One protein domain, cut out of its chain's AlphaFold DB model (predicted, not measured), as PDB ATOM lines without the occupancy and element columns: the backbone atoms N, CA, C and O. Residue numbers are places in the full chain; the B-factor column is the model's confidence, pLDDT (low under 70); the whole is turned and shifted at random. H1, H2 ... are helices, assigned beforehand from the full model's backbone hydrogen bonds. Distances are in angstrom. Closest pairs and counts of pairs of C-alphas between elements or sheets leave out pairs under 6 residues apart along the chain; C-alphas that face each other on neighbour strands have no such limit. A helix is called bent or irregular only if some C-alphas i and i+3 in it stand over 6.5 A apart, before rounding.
ATOM      1  N   TRP A  53     -22.896  25.665 -38.836       77.75
ATOM      2  CA  TRP A  53     -22.272  26.845 -38.220       77.75
ATOM      3  C   TRP A  53     -21.776  26.597 -36.784       77.75
ATOM      4  O   TRP A  53     -20.823  27.227 -36.335       77.75
ATOM      5  N   LYS A  54     -22.410  25.673 -36.047       75.88
ATOM      6  CA  LYS A  54     -21.992  25.286 -34.689       75.88
ATOM      7  C   LYS A  54     -20.631  24.579 -34.684       75.88
ATOM      8  O   LYS A  54     -19.861  24.758 -33.742       75.88
ATOM      9  N   ASP A  55     -20.328  23.811 -35.727       75.75
ATOM     10  CA  ASP A  55     -19.088  23.042 -35.838       75.75
ATOM     11  C   ASP A  55     -17.958  23.971 -36.289       75.75
ATOM     12  O   ASP A  55     -16.852  23.929 -35.745       75.75
ATOM     13  N   GLU A  56     -18.273  24.902 -37.191       83.12
ATOM     14  CA  GLU A  56     -17.390  26.008 -37.568       83.12
ATOM     15  C   GLU A  56     -17.080  26.916 -36.372       83.12
ATOM     16  O   GLU A  56     -15.917  27.241 -36.136       83.12
ATOM     17  N   TYR A  57     -18.084  27.262 -35.559       89.06
ATOM     18  CA  TYR A  57     -17.902  28.075 -34.355       89.06
ATOM     19  C   TYR A  57     -16.903  27.440 -33.383       89.06
ATOM     20  O   TYR A  57     -15.931  28.088 -32.993       89.06
ATOM     21  N   TRP A  58     -17.093  26.167 -33.016       89.94
ATOM     22  CA  TRP A  58     -16.169  25.485 -32.103       89.94
ATOM     23  C   TRP A  58     -14.784  25.286 -32.714       89.94
ATOM     24  O   TRP A  58     -13.790  25.416 -32.002       89.94
ATOM     25  N   THR A  59     -14.699  25.044 -34.023       88.25
ATOM     26  CA  THR A  59     -13.414  24.979 -34.734       88.25
ATOM     27  C   THR A  59     -12.665  26.307 -34.632       88.25
ATOM     28  O   THR A  59     -11.486  26.317 -34.277       88.25
ATOM     29  N   ILE A  60     -13.344  27.438 -34.848       91.12
ATOM     30  CA  ILE A  60     -12.748  28.773 -34.715       91.12
ATOM     31  C   ILE A  60     -12.310  29.015 -33.267       91.12
ATOM     32  O   ILE A  60     -11.132  29.283 -33.033       91.12
ATOM     33  N   VAL A  61     -13.210  28.855 -32.292       92.06
ATOM     34  CA  VAL A  61     -12.927  29.114 -30.869       92.06
ATOM     35  C   VAL A  61     -11.739  28.296 -30.362       92.06
ATOM     36  O   VAL A  61     -10.882  28.835 -29.662       92.06
ATOM     37  N   LEU A  62     -11.649  27.017 -30.735       91.19
ATOM     38  CA  LEU A  62     -10.547  26.144 -30.323       91.19
ATOM     39  C   LEU A  62      -9.243  26.431 -31.080       91.19
ATOM     40  O   LEU A  62      -8.165  26.223 -30.526       91.19
ATOM     41  N   SER A  63      -9.317  26.922 -32.320       92.56
ATOM     42  CA  SER A  63      -8.128  27.257 -33.114       92.56
ATOM     43  C   SER A  63      -7.449  28.560 -32.673       92.56
ATOM     44  O   SER A  63      -6.225  28.655 -32.740       92.56
ATOM     45  N   ILE A  64      -8.208  29.540 -32.168       94.12
ATOM     46  CA  ILE A  64      -7.694  30.854 -31.742       94.12
ATOM     47  C   ILE A  64      -6.511  30.758 -30.759       94.12
ATOM     48  O   ILE A  64      -5.463  31.319 -31.075       94.12
ATOM     49  N   PRO A  65      -6.597  30.063 -29.605       92.81
ATOM     50  CA  PRO A  65      -5.473  29.997 -28.668       92.81
ATOM     51  C   PRO A  65      -4.251  29.287 -29.263       92.81
ATOM     52  O   PRO A  65      -3.123  29.652 -28.949       92.81
ATOM     53  N   VAL A  66      -4.456  28.318 -30.162       92.56
ATOM     54  CA  VAL A  66      -3.362  27.611 -30.849       92.56
ATOM     55  C   VAL A  66      -2.637  28.541 -31.821       92.56
ATOM     56  O   VAL A  66      -1.412  28.565 -31.849       92.56
ATOM     57  N   ILE A  67      -3.380  29.339 -32.590       93.75
ATOM     58  CA  ILE A  67      -2.809  30.317 -33.523       93.75
ATOM     59  C   ILE A  67      -2.105  31.442 -32.755       93.75
ATOM     60  O   ILE A  67      -0.984  31.817 -33.095       93.75
ATOM     61  N   LEU A  68      -2.730  31.959 -31.694       92.81
ATOM     62  CA  LEU A  68      -2.170  33.040 -30.882       92.81
ATOM     63  C   LEU A  68      -0.898  32.626 -30.131       92.81
ATOM     64  O   LEU A  68      -0.065  33.485 -29.859       92.81
ATOM     65  N   ALA A  69      -0.691  31.335 -29.855       91.44
ATOM     66  CA  ALA A  69       0.528  30.841 -29.214       91.44
ATOM     67  C   ALA A  69       1.808  31.101 -30.035       91.44
ATOM     68  O   ALA A  69       2.897  31.143 -29.466       91.44
ATOM     69  N   PHE A  70       1.694  31.312 -31.351       92.19
ATOM     70  CA  PHE A  70       2.827  31.664 -32.212       92.19
ATOM     71  C   PHE A  70       3.219  33.149 -32.138       92.19
ATOM     72  O   PHE A  70       4.281  33.522 -32.637       92.19
ATOM     73  N   PHE A  71       2.392  34.002 -31.525       93.44
ATOM     74  CA  PHE A  71       2.662  35.432 -31.404       93.44
ATOM     75  C   PHE A  71       3.348  35.746 -30.064       93.44
ATOM     76  O   PHE A  71       2.821  35.404 -28.999       93.44
ATOM     77  N   PRO A  72       4.507  36.430 -30.073       89.81
ATOM     78  CA  PRO A  72       5.196  36.800 -28.843       89.81
ATOM     79  C   PRO A  72       4.326  37.744 -28.000       89.81
ATOM     80  O   PRO A  72       3.701  38.663 -28.524       89.81
ATOM     81  N   GLY A  73       4.274  37.507 -26.687       91.62
ATOM     82  CA  GLY A  73       3.466  38.292 -25.742       91.62
ATOM     83  C   GLY A  73       2.011  37.833 -25.580       91.62
ATOM     84  O   GLY A  73       1.341  38.297 -24.664       91.62
ATOM     85  N   MET A  74       1.519  36.891 -26.395       92.69
ATOM     86  CA  MET A  74       0.148  36.366 -26.263       92.69
ATOM     87  C   MET A  74       0.029  35.185 -25.290       92.69
ATOM     88  O   MET A  74      -1.056  34.911 -24.781       92.69
ATOM     89  N   ALA A  75       1.139  34.502 -24.993       91.06
ATOM     90  CA  ALA A  75       1.158  33.312 -24.141       91.06
ATOM     91  C   ALA A  75       0.582  33.555 -22.732       91.06
ATOM     92  O   ALA A  75      -0.133  32.700 -22.212       91.06
ATOM     93  N   GLU A  76       0.837  34.724 -22.138       93.75
ATOM     94  CA  GLU A  76       0.328  35.077 -20.807       93.75
ATOM     95  C   GLU A  76      -1.203  35.212 -20.796       93.75
ATOM     96  O   GLU A  76      -1.867  34.662 -19.919       93.75
ATOM     97  N   TYR A  77      -1.781  35.846 -21.820       94.06
ATOM     98  CA  TYR A  77      -3.235  35.979 -21.959       94.06
ATOM     99  C   TYR A  77      -3.918  34.631 -22.196       94.06
ATOM    100  O   TYR A  77      -4.993  34.374 -21.652       94.06
ATOM    101  N   ILE A  78      -3.288  33.749 -22.977       94.62
ATOM    102  CA  ILE A  78      -3.786  32.389 -23.208       94.62
ATOM    103  C   ILE A  78      -3.783  31.601 -21.892       94.62
ATOM    104  O   ILE A  78      -4.794  30.995 -21.540       94.62
ATOM    105  N   ALA A  79      -2.679  31.644 -21.141       93.31
ATOM    106  CA  ALA A  79      -2.560  30.968 -19.851       93.31
ATOM    107  C   ALA A  79      -3.595  31.483 -18.836       93.31
ATOM    108  O   ALA A  79      -4.287  30.682 -18.209       93.31
ATOM    109  N   ALA A  80      -3.771  32.805 -18.737       95.25
ATOM    110  CA  ALA A  80      -4.789  33.416 -17.886       95.25
ATOM    111  C   ALA A  80      -6.213  32.994 -18.291       95.25
ATOM    112  O   ALA A  80      -7.047  32.704 -17.434       95.25
ATOM    113  N   GLY A  81      -6.496  32.897 -19.593       93.12
ATOM    114  CA  GLY A  81      -7.781  32.408 -20.095       93.12
ATOM    115  C   GLY A  81      -8.062  30.957 -19.694       93.12
ATOM    116  O   GLY A  81      -9.156  30.646 -19.217       93.12
ATOM    117  N   PHE A  82      -7.072  30.069 -19.828       93.38
ATOM    118  CA  PHE A  82      -7.207  28.677 -19.390       93.38
ATOM    119  C   PHE A  82      -7.363  28.546 -17.873       93.38
ATOM    120  O   PHE A  82      -8.122  27.687 -17.425       93.38
ATOM    121  N   GLU A  83      -6.720  29.413 -17.091       95.50
ATOM    122  CA  GLU A  83      -6.891  29.460 -15.638       95.50
ATOM    123  C   GLU A  83      -8.335  29.812 -15.254       95.50
ATOM    124  O   GLU A  83      -8.956  29.115 -14.457       95.50
ATOM    125  N   VAL A  84      -8.939  30.813 -15.901       94.00
ATOM    126  CA  VAL A  84     -10.356  31.153 -15.676       94.00
ATOM    127  C   VAL A  84     -11.280  29.991 -16.061       94.00
ATOM    128  O   VAL A  84     -12.235  29.687 -15.343       94.00
ATOM    129  N   ILE A  85     -10.996  29.298 -17.170       91.50
ATOM    130  CA  ILE A  85     -11.758  28.109 -17.588       91.50
ATOM    131  C   ILE A  85     -11.616  26.972 -16.564       91.50
ATOM    132  O   ILE A  85     -12.583  26.251 -16.299       91.50
ATOM    133  N   SER A  86     -10.438  26.818 -15.954       91.62
ATOM    134  CA  SER A  86     -10.182  25.813 -14.918       91.62
ATOM    135  C   SER A  86     -11.051  26.049 -13.675       91.62
ATOM    136  O   SER A  86     -11.528  25.089 -13.070       91.62
ATOM    137  N   GLN A  87     -11.358  27.306 -13.361       94.81
ATOM    138  CA  GLN A  87     -12.176  27.694 -12.210       94.81
ATOM    139  C   GLN A  87     -13.688  27.582 -12.463       94.81
ATOM    140  O   GLN A  87     -14.484  27.687 -11.527       94.81
ATOM    141  N   MET A  88     -14.114  27.334 -13.706       93.56
ATOM    142  CA  MET A  88     -15.533  27.178 -14.021       93.56
ATOM    143  C   MET A  88     -16.151  25.972 -13.286       93.56
ATOM    144  O   MET A  88     -15.507  24.922 -13.162       93.56
ATOM    145  N   PRO A  89     -17.429  26.063 -12.863       95.81
ATOM    146  CA  PRO A  89     -18.135  24.951 -12.236       95.81
ATOM    147  C   PRO A  89     -18.088  23.672 -13.080       95.81
ATOM    148  O   PRO A  89     -18.277  23.702 -14.299       95.81
ATOM    149  N   ALA A  90     -17.896  22.524 -12.424       90.88
ATOM    150  CA  ALA A  90     -17.694  21.245 -13.107       90.88
ATOM    151  C   ALA A  90     -18.841  20.883 -14.068       90.88
ATOM    152  O   ALA A  90     -18.579  20.449 -15.188       90.88
ATOM    153  N   TRP A  91     -20.094  21.126 -13.664       90.88
ATOM    154  CA  TRP A  91     -21.274  20.865 -14.495       90.88
ATOM    155  C   TRP A  91     -21.214  21.611 -15.837       90.88
ATOM    156  O   TRP A  91     -21.531  21.032 -16.873       90.88
ATOM    157  N   TYR A  92     -20.733  22.857 -15.836       93.94
ATOM    158  CA  TYR A  92     -20.655  23.682 -17.037       93.94
ATOM    159  C   TYR A  92     -19.531  23.214 -17.960       93.94
ATOM    160  O   TYR A  92     -19.743  23.057 -19.163       93.94
ATOM    161  N   ARG A  93     -18.356  22.892 -17.401       91.00
ATOM    162  CA  ARG A  93     -17.243  22.329 -18.186       91.00
ATOM    163  C   ARG A  93     -17.652  21.035 -18.893       91.00
ATOM    164  O   ARG A  93     -17.295  20.839 -20.050       91.00
ATOM    165  N   TYR A  94     -18.446  20.179 -18.244       90.44
ATOM    166  CA  TYR A  94     -18.979  18.975 -18.888       90.44
ATOM    167  C   TYR A  94     -19.955  19.294 -20.025       90.44
ATOM    168  O   TYR A  94     -19.861  18.670 -21.081       90.44
ATOM    169  N   CYS A  95     -20.847  20.276 -19.861       92.00
ATOM    170  CA  CYS A  95     -21.720  20.738 -20.945       92.00
ATOM    171  C   CYS A  95     -20.917  21.232 -22.156       92.00
ATOM    172  O   CYS A  95     -21.244  20.872 -23.286       92.00
ATOM    173  N   VAL A  96     -19.844  21.992 -21.924       90.94
ATOM    174  CA  VAL A  96     -18.951  22.484 -22.984       90.94
ATOM    175  C   VAL A  96     -18.255  21.328 -23.705       90.94
ATOM    176  O   VAL A  96     -18.308  21.255 -24.929       90.94
ATOM    177  N   VAL A  97     -17.670  20.372 -22.975       88.75
ATOM    178  CA  VAL A  97     -17.018  19.194 -23.580       88.75
ATOM    179  C   VAL A  97     -18.010  18.354 -24.393       88.75
ATOM    180  O   VAL A  97     -17.676  17.899 -25.486       88.75
ATOM    181  N   MET A  98     -19.242  18.174 -23.907       88.25
ATOM    182  CA  MET A  98     -20.291  17.476 -24.659       88.25
ATOM    183  C   MET A  98     -20.707  18.236 -25.922       88.25
ATOM    184  O   MET A  98     -20.879  17.610 -26.967       88.25
ATOM    185  N   ALA A  99     -20.844  19.564 -25.851       88.12
ATOM    186  CA  ALA A  99     -21.172  20.396 -27.007       88.12
ATOM    187  C   ALA A  99     -20.082  20.319 -28.085       88.12
ATOM    188  O   ALA A  99     -20.397  20.119 -29.256       88.12
ATOM    189  N   ILE A 100     -18.810  20.386 -27.679       88.25
ATOM    190  CA  ILE A 100     -17.648  20.214 -28.559       88.25
ATOM    191  C   ILE A 100     -17.640  18.809 -29.178       88.25
ATOM    192  O   ILE A 100     -17.511  18.663 -30.391       88.25
ATOM    193  N   GLY A 101     -17.830  17.758 -28.373       86.81
ATOM    194  CA  GLY A 101     -17.880  16.379 -28.867       86.81
ATOM    195  C   GLY A 101     -19.009  16.150 -29.877       86.81
ATOM    196  O   GLY A 101     -18.802  15.499 -30.901       86.81
ATOM    197  N   ALA A 102     -20.184  16.736 -29.631       84.06
ATOM    198  CA  ALA A 102     -21.308  16.704 -30.561       84.06
ATOM    199  C   ALA A 102     -21.018  17.482 -31.854       84.06
ATOM    200  O   ALA A 102     -21.455  17.048 -32.921       84.06
ATOM    201  N   ALA A 103     -20.281  18.594 -31.763       83.50
ATOM    202  CA  ALA A 103     -19.907  19.414 -32.907       83.50
ATOM    203  C   ALA A 103     -18.909  18.704 -33.840       83.50
ATOM    204  O   ALA A 103     -19.053  18.705 -35.056       83.50
ATOM    205  N   PHE A 104     -17.946  17.970 -33.281       81.94
ATOM    206  CA  PHE A 104     -17.003  17.175 -34.079       81.94
ATOM    207  C   PHE A 104     -17.529  15.786 -34.467       81.94
ATOM    208  O   PHE A 104     -16.781  14.954 -34.978       81.94
ATOM    209  N   GLY A 105     -18.810  15.496 -34.209       73.88
ATOM    210  CA  GLY A 105     -19.406  14.199 -34.525       73.88
ATOM    211  C   GLY A 105     -18.739  13.030 -33.794       73.88
ATOM    212  O   GLY A 105     -18.843  11.884 -34.248       73.88
ATOM    213  N   VAL A 106     -18.067  13.295 -32.665       72.81
ATOM    214  CA  VAL A 106     -17.496  12.256 -31.810       72.81
ATOM    215  C   VAL A 106     -18.670  11.460 -31.268       72.81
ATOM    216  O   VAL A 106     -19.377  11.877 -30.350       72.81
ATOM    217  N   LYS A 107     -18.903  10.287 -31.863       60.34
ATOM    218  CA  LYS A 107     -19.824   9.305 -31.308       60.34
ATOM    219  C   LYS A 107     -19.268   8.965 -29.932       60.34
ATOM    220  O   LYS A 107     -18.274   8.247 -29.841       60.34
ATOM    221  N   LEU A 108     -19.894   9.480 -28.872       55.69
ATOM    222  CA  LEU A 108     -19.745   8.942 -27.524       55.69
ATOM    223  C   LEU A 108     -20.237   7.497 -27.609       55.69
ATOM    224  O   LEU A 108     -21.422   7.201 -27.464       55.69
ATOM    225  N   THR A 109     -19.340   6.600 -28.011       50.47
ATOM    226  CA  THR A 109     -19.660   5.193 -28.170       50.47
ATOM    227  C   THR A 109     -20.127   4.694 -26.812       50.47
ATOM    228  O   THR A 109     -19.638   5.122 -25.762       50.47
ATOM    229  N   LYS A 110     -21.101   3.782 -26.827       50.12
ATOM    230  CA  LYS A 110     -21.745   3.219 -25.630       50.12
ATOM    231  C   LYS A 110     -20.757   2.655 -24.581       50.12
ATOM    232  O   LYS A 110     -21.175   2.370 -23.465       50.12
ATOM    233  N   GLY A 111     -19.462   2.541 -24.896       50.72
ATOM    234  CA  GLY A 111     -18.388   2.206 -23.961       50.72
ATOM    235  C   GLY A 111     -18.072   3.268 -22.895       50.72
ATOM    236  O   GLY A 111     -17.611   2.890 -21.823       50.72
ATOM    237  N   PHE A 112     -18.361   4.558 -23.117       54.75
ATOM    238  CA  PHE A 112     -18.161   5.594 -22.080       54.75
ATOM    239  C   PHE A 112     -19.254   5.571 -20.996       54.75
ATOM    240  O   PHE A 112     -18.972   5.848 -19.836       54.75
ATOM    241  N   ILE A 113     -20.479   5.162 -21.347       53.53
ATOM    242  CA  ILE A 113     -21.593   4.985 -20.395       53.53
ATOM    243  C   ILE A 113     -21.461   3.677 -19.588       53.53
ATOM    244  O   ILE A 113     -21.956   3.587 -18.470       53.53
ATOM    245  N   GLY A 114     -20.778   2.661 -20.133       45.34
ATOM    246  CA  GLY A 114     -20.620   1.347 -19.496       45.34
ATOM    247  C   GLY A 114     -19.583   1.282 -18.368       45.34
ATOM    248  O   GLY A 114     -19.573   0.303 -17.631       45.34
ATOM    249  N   LYS A 115     -18.729   2.305 -18.220       46.06
ATOM    250  CA  LYS A 115     -17.734   2.404 -17.133       46.06
ATOM    251  C   LYS A 115     -18.197   3.247 -15.937       46.06
ATOM    252  O   LYS A 115     -17.419   3.450 -15.013       46.06
ATOM    253  N   VAL A 116     -19.444   3.726 -15.946       49.00
ATOM    254  CA  VAL A 116     -20.078   4.428 -14.811       49.00
ATOM    255  C   VAL A 116     -21.041   3.480 -14.075       49.00
ATOM    256  O   VAL A 116     -22.162   3.840 -13.728       49.00
ATOM    257  N   LYS A 117     -20.616   2.228 -13.883       40.22
ATOM    258  CA  LYS A 117     -21.242   1.266 -12.974       40.22
ATOM    259  C   LYS A 117     -20.187   0.688 -12.052       40.22
ATOM    260  O   LYS A 117     -19.084   0.403 -12.567       40.22
TER     261      LYS A 117
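This is residues 53 to 117 of the 117 residues of an uncharacterized protein of marine sediment metagenome (UniProt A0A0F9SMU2). What shape does the chain make? Three helices, H1, H2 and H3, are joined end to end as an open three-sided frame with few contacts, in which the end of H3 comes back to the beginning of H1. Beyond H3 a tail with no named element leads away, and its residues 109 to 117 stick out. What is it made of, and how large is it? The printed part has 65 residues, with three named helices in the order H1, H2, H3 and no named strand, and its class is all helix. The whole is loose, with a radius of gyration of the C-alphas of 14.8 A, and elongated, spanning 46 by 27 by 17 A.

How does the longest helix meet the next one? H1, residues 53 to 68, and H2, residues 75 to 86, only just touch, with 3 pairs of C-alphas within 8 A, through residues 65 to 68 and 75 to 78 alone. Their closest C-alphas, of Pro 65 and Ile 78, are 6.2 A apart, and they run opposite ways at a steep tilt of 48 degrees. Where does H1 meet the last helix? Its residues 54 to 58 alone touch residues 100 to 103 of H3, residues 90 to 103; the closest C-alphas, of Asp 55 and Ala 103, are 4.7 A apart. They run opposite ways at a steep tilt of 69 degrees, only just short of about perpendicular. How do H2 and H3 stand? They are close but not clearly touching, with the closest C-alphas, of Ile 85 and Arg 93, 8.0 A apart, and run opposite ways at a steep tilt of 69 degrees, only just short of about perpendicular. What do the backbones show? In H2 and H3 every O i to N i+4 pair is within hydrogen-bond range, and in H1 10 of 12 are.

Where does H1 lie? It begins at C-alpha 53 (-22.272, 26.845, -38.220) and is 22.3 A long, with a kink of 27 degrees near residue 62. It is irregular, but only just: C-alphas 62 and 65 are 6.6 A apart. How long are the others? H2 measures 16.4 A from C-alpha 75 to C-alpha 86, and H3 measures 20.0 A, ending at C-alpha 103 (-19.907, 19.414, -32.907).

How far does it reach? The two C-alphas farthest apart, of Pro 72 and Lys 117, are 47.0 A apart. How are the helices linked? The link from H1 to H2 is short, that from H2 to H3 is tight, and the printed part has no cut. Where is confidence low? The mean pLDDT of the printed part is 83.1, and residues 107 to 117 are under 70.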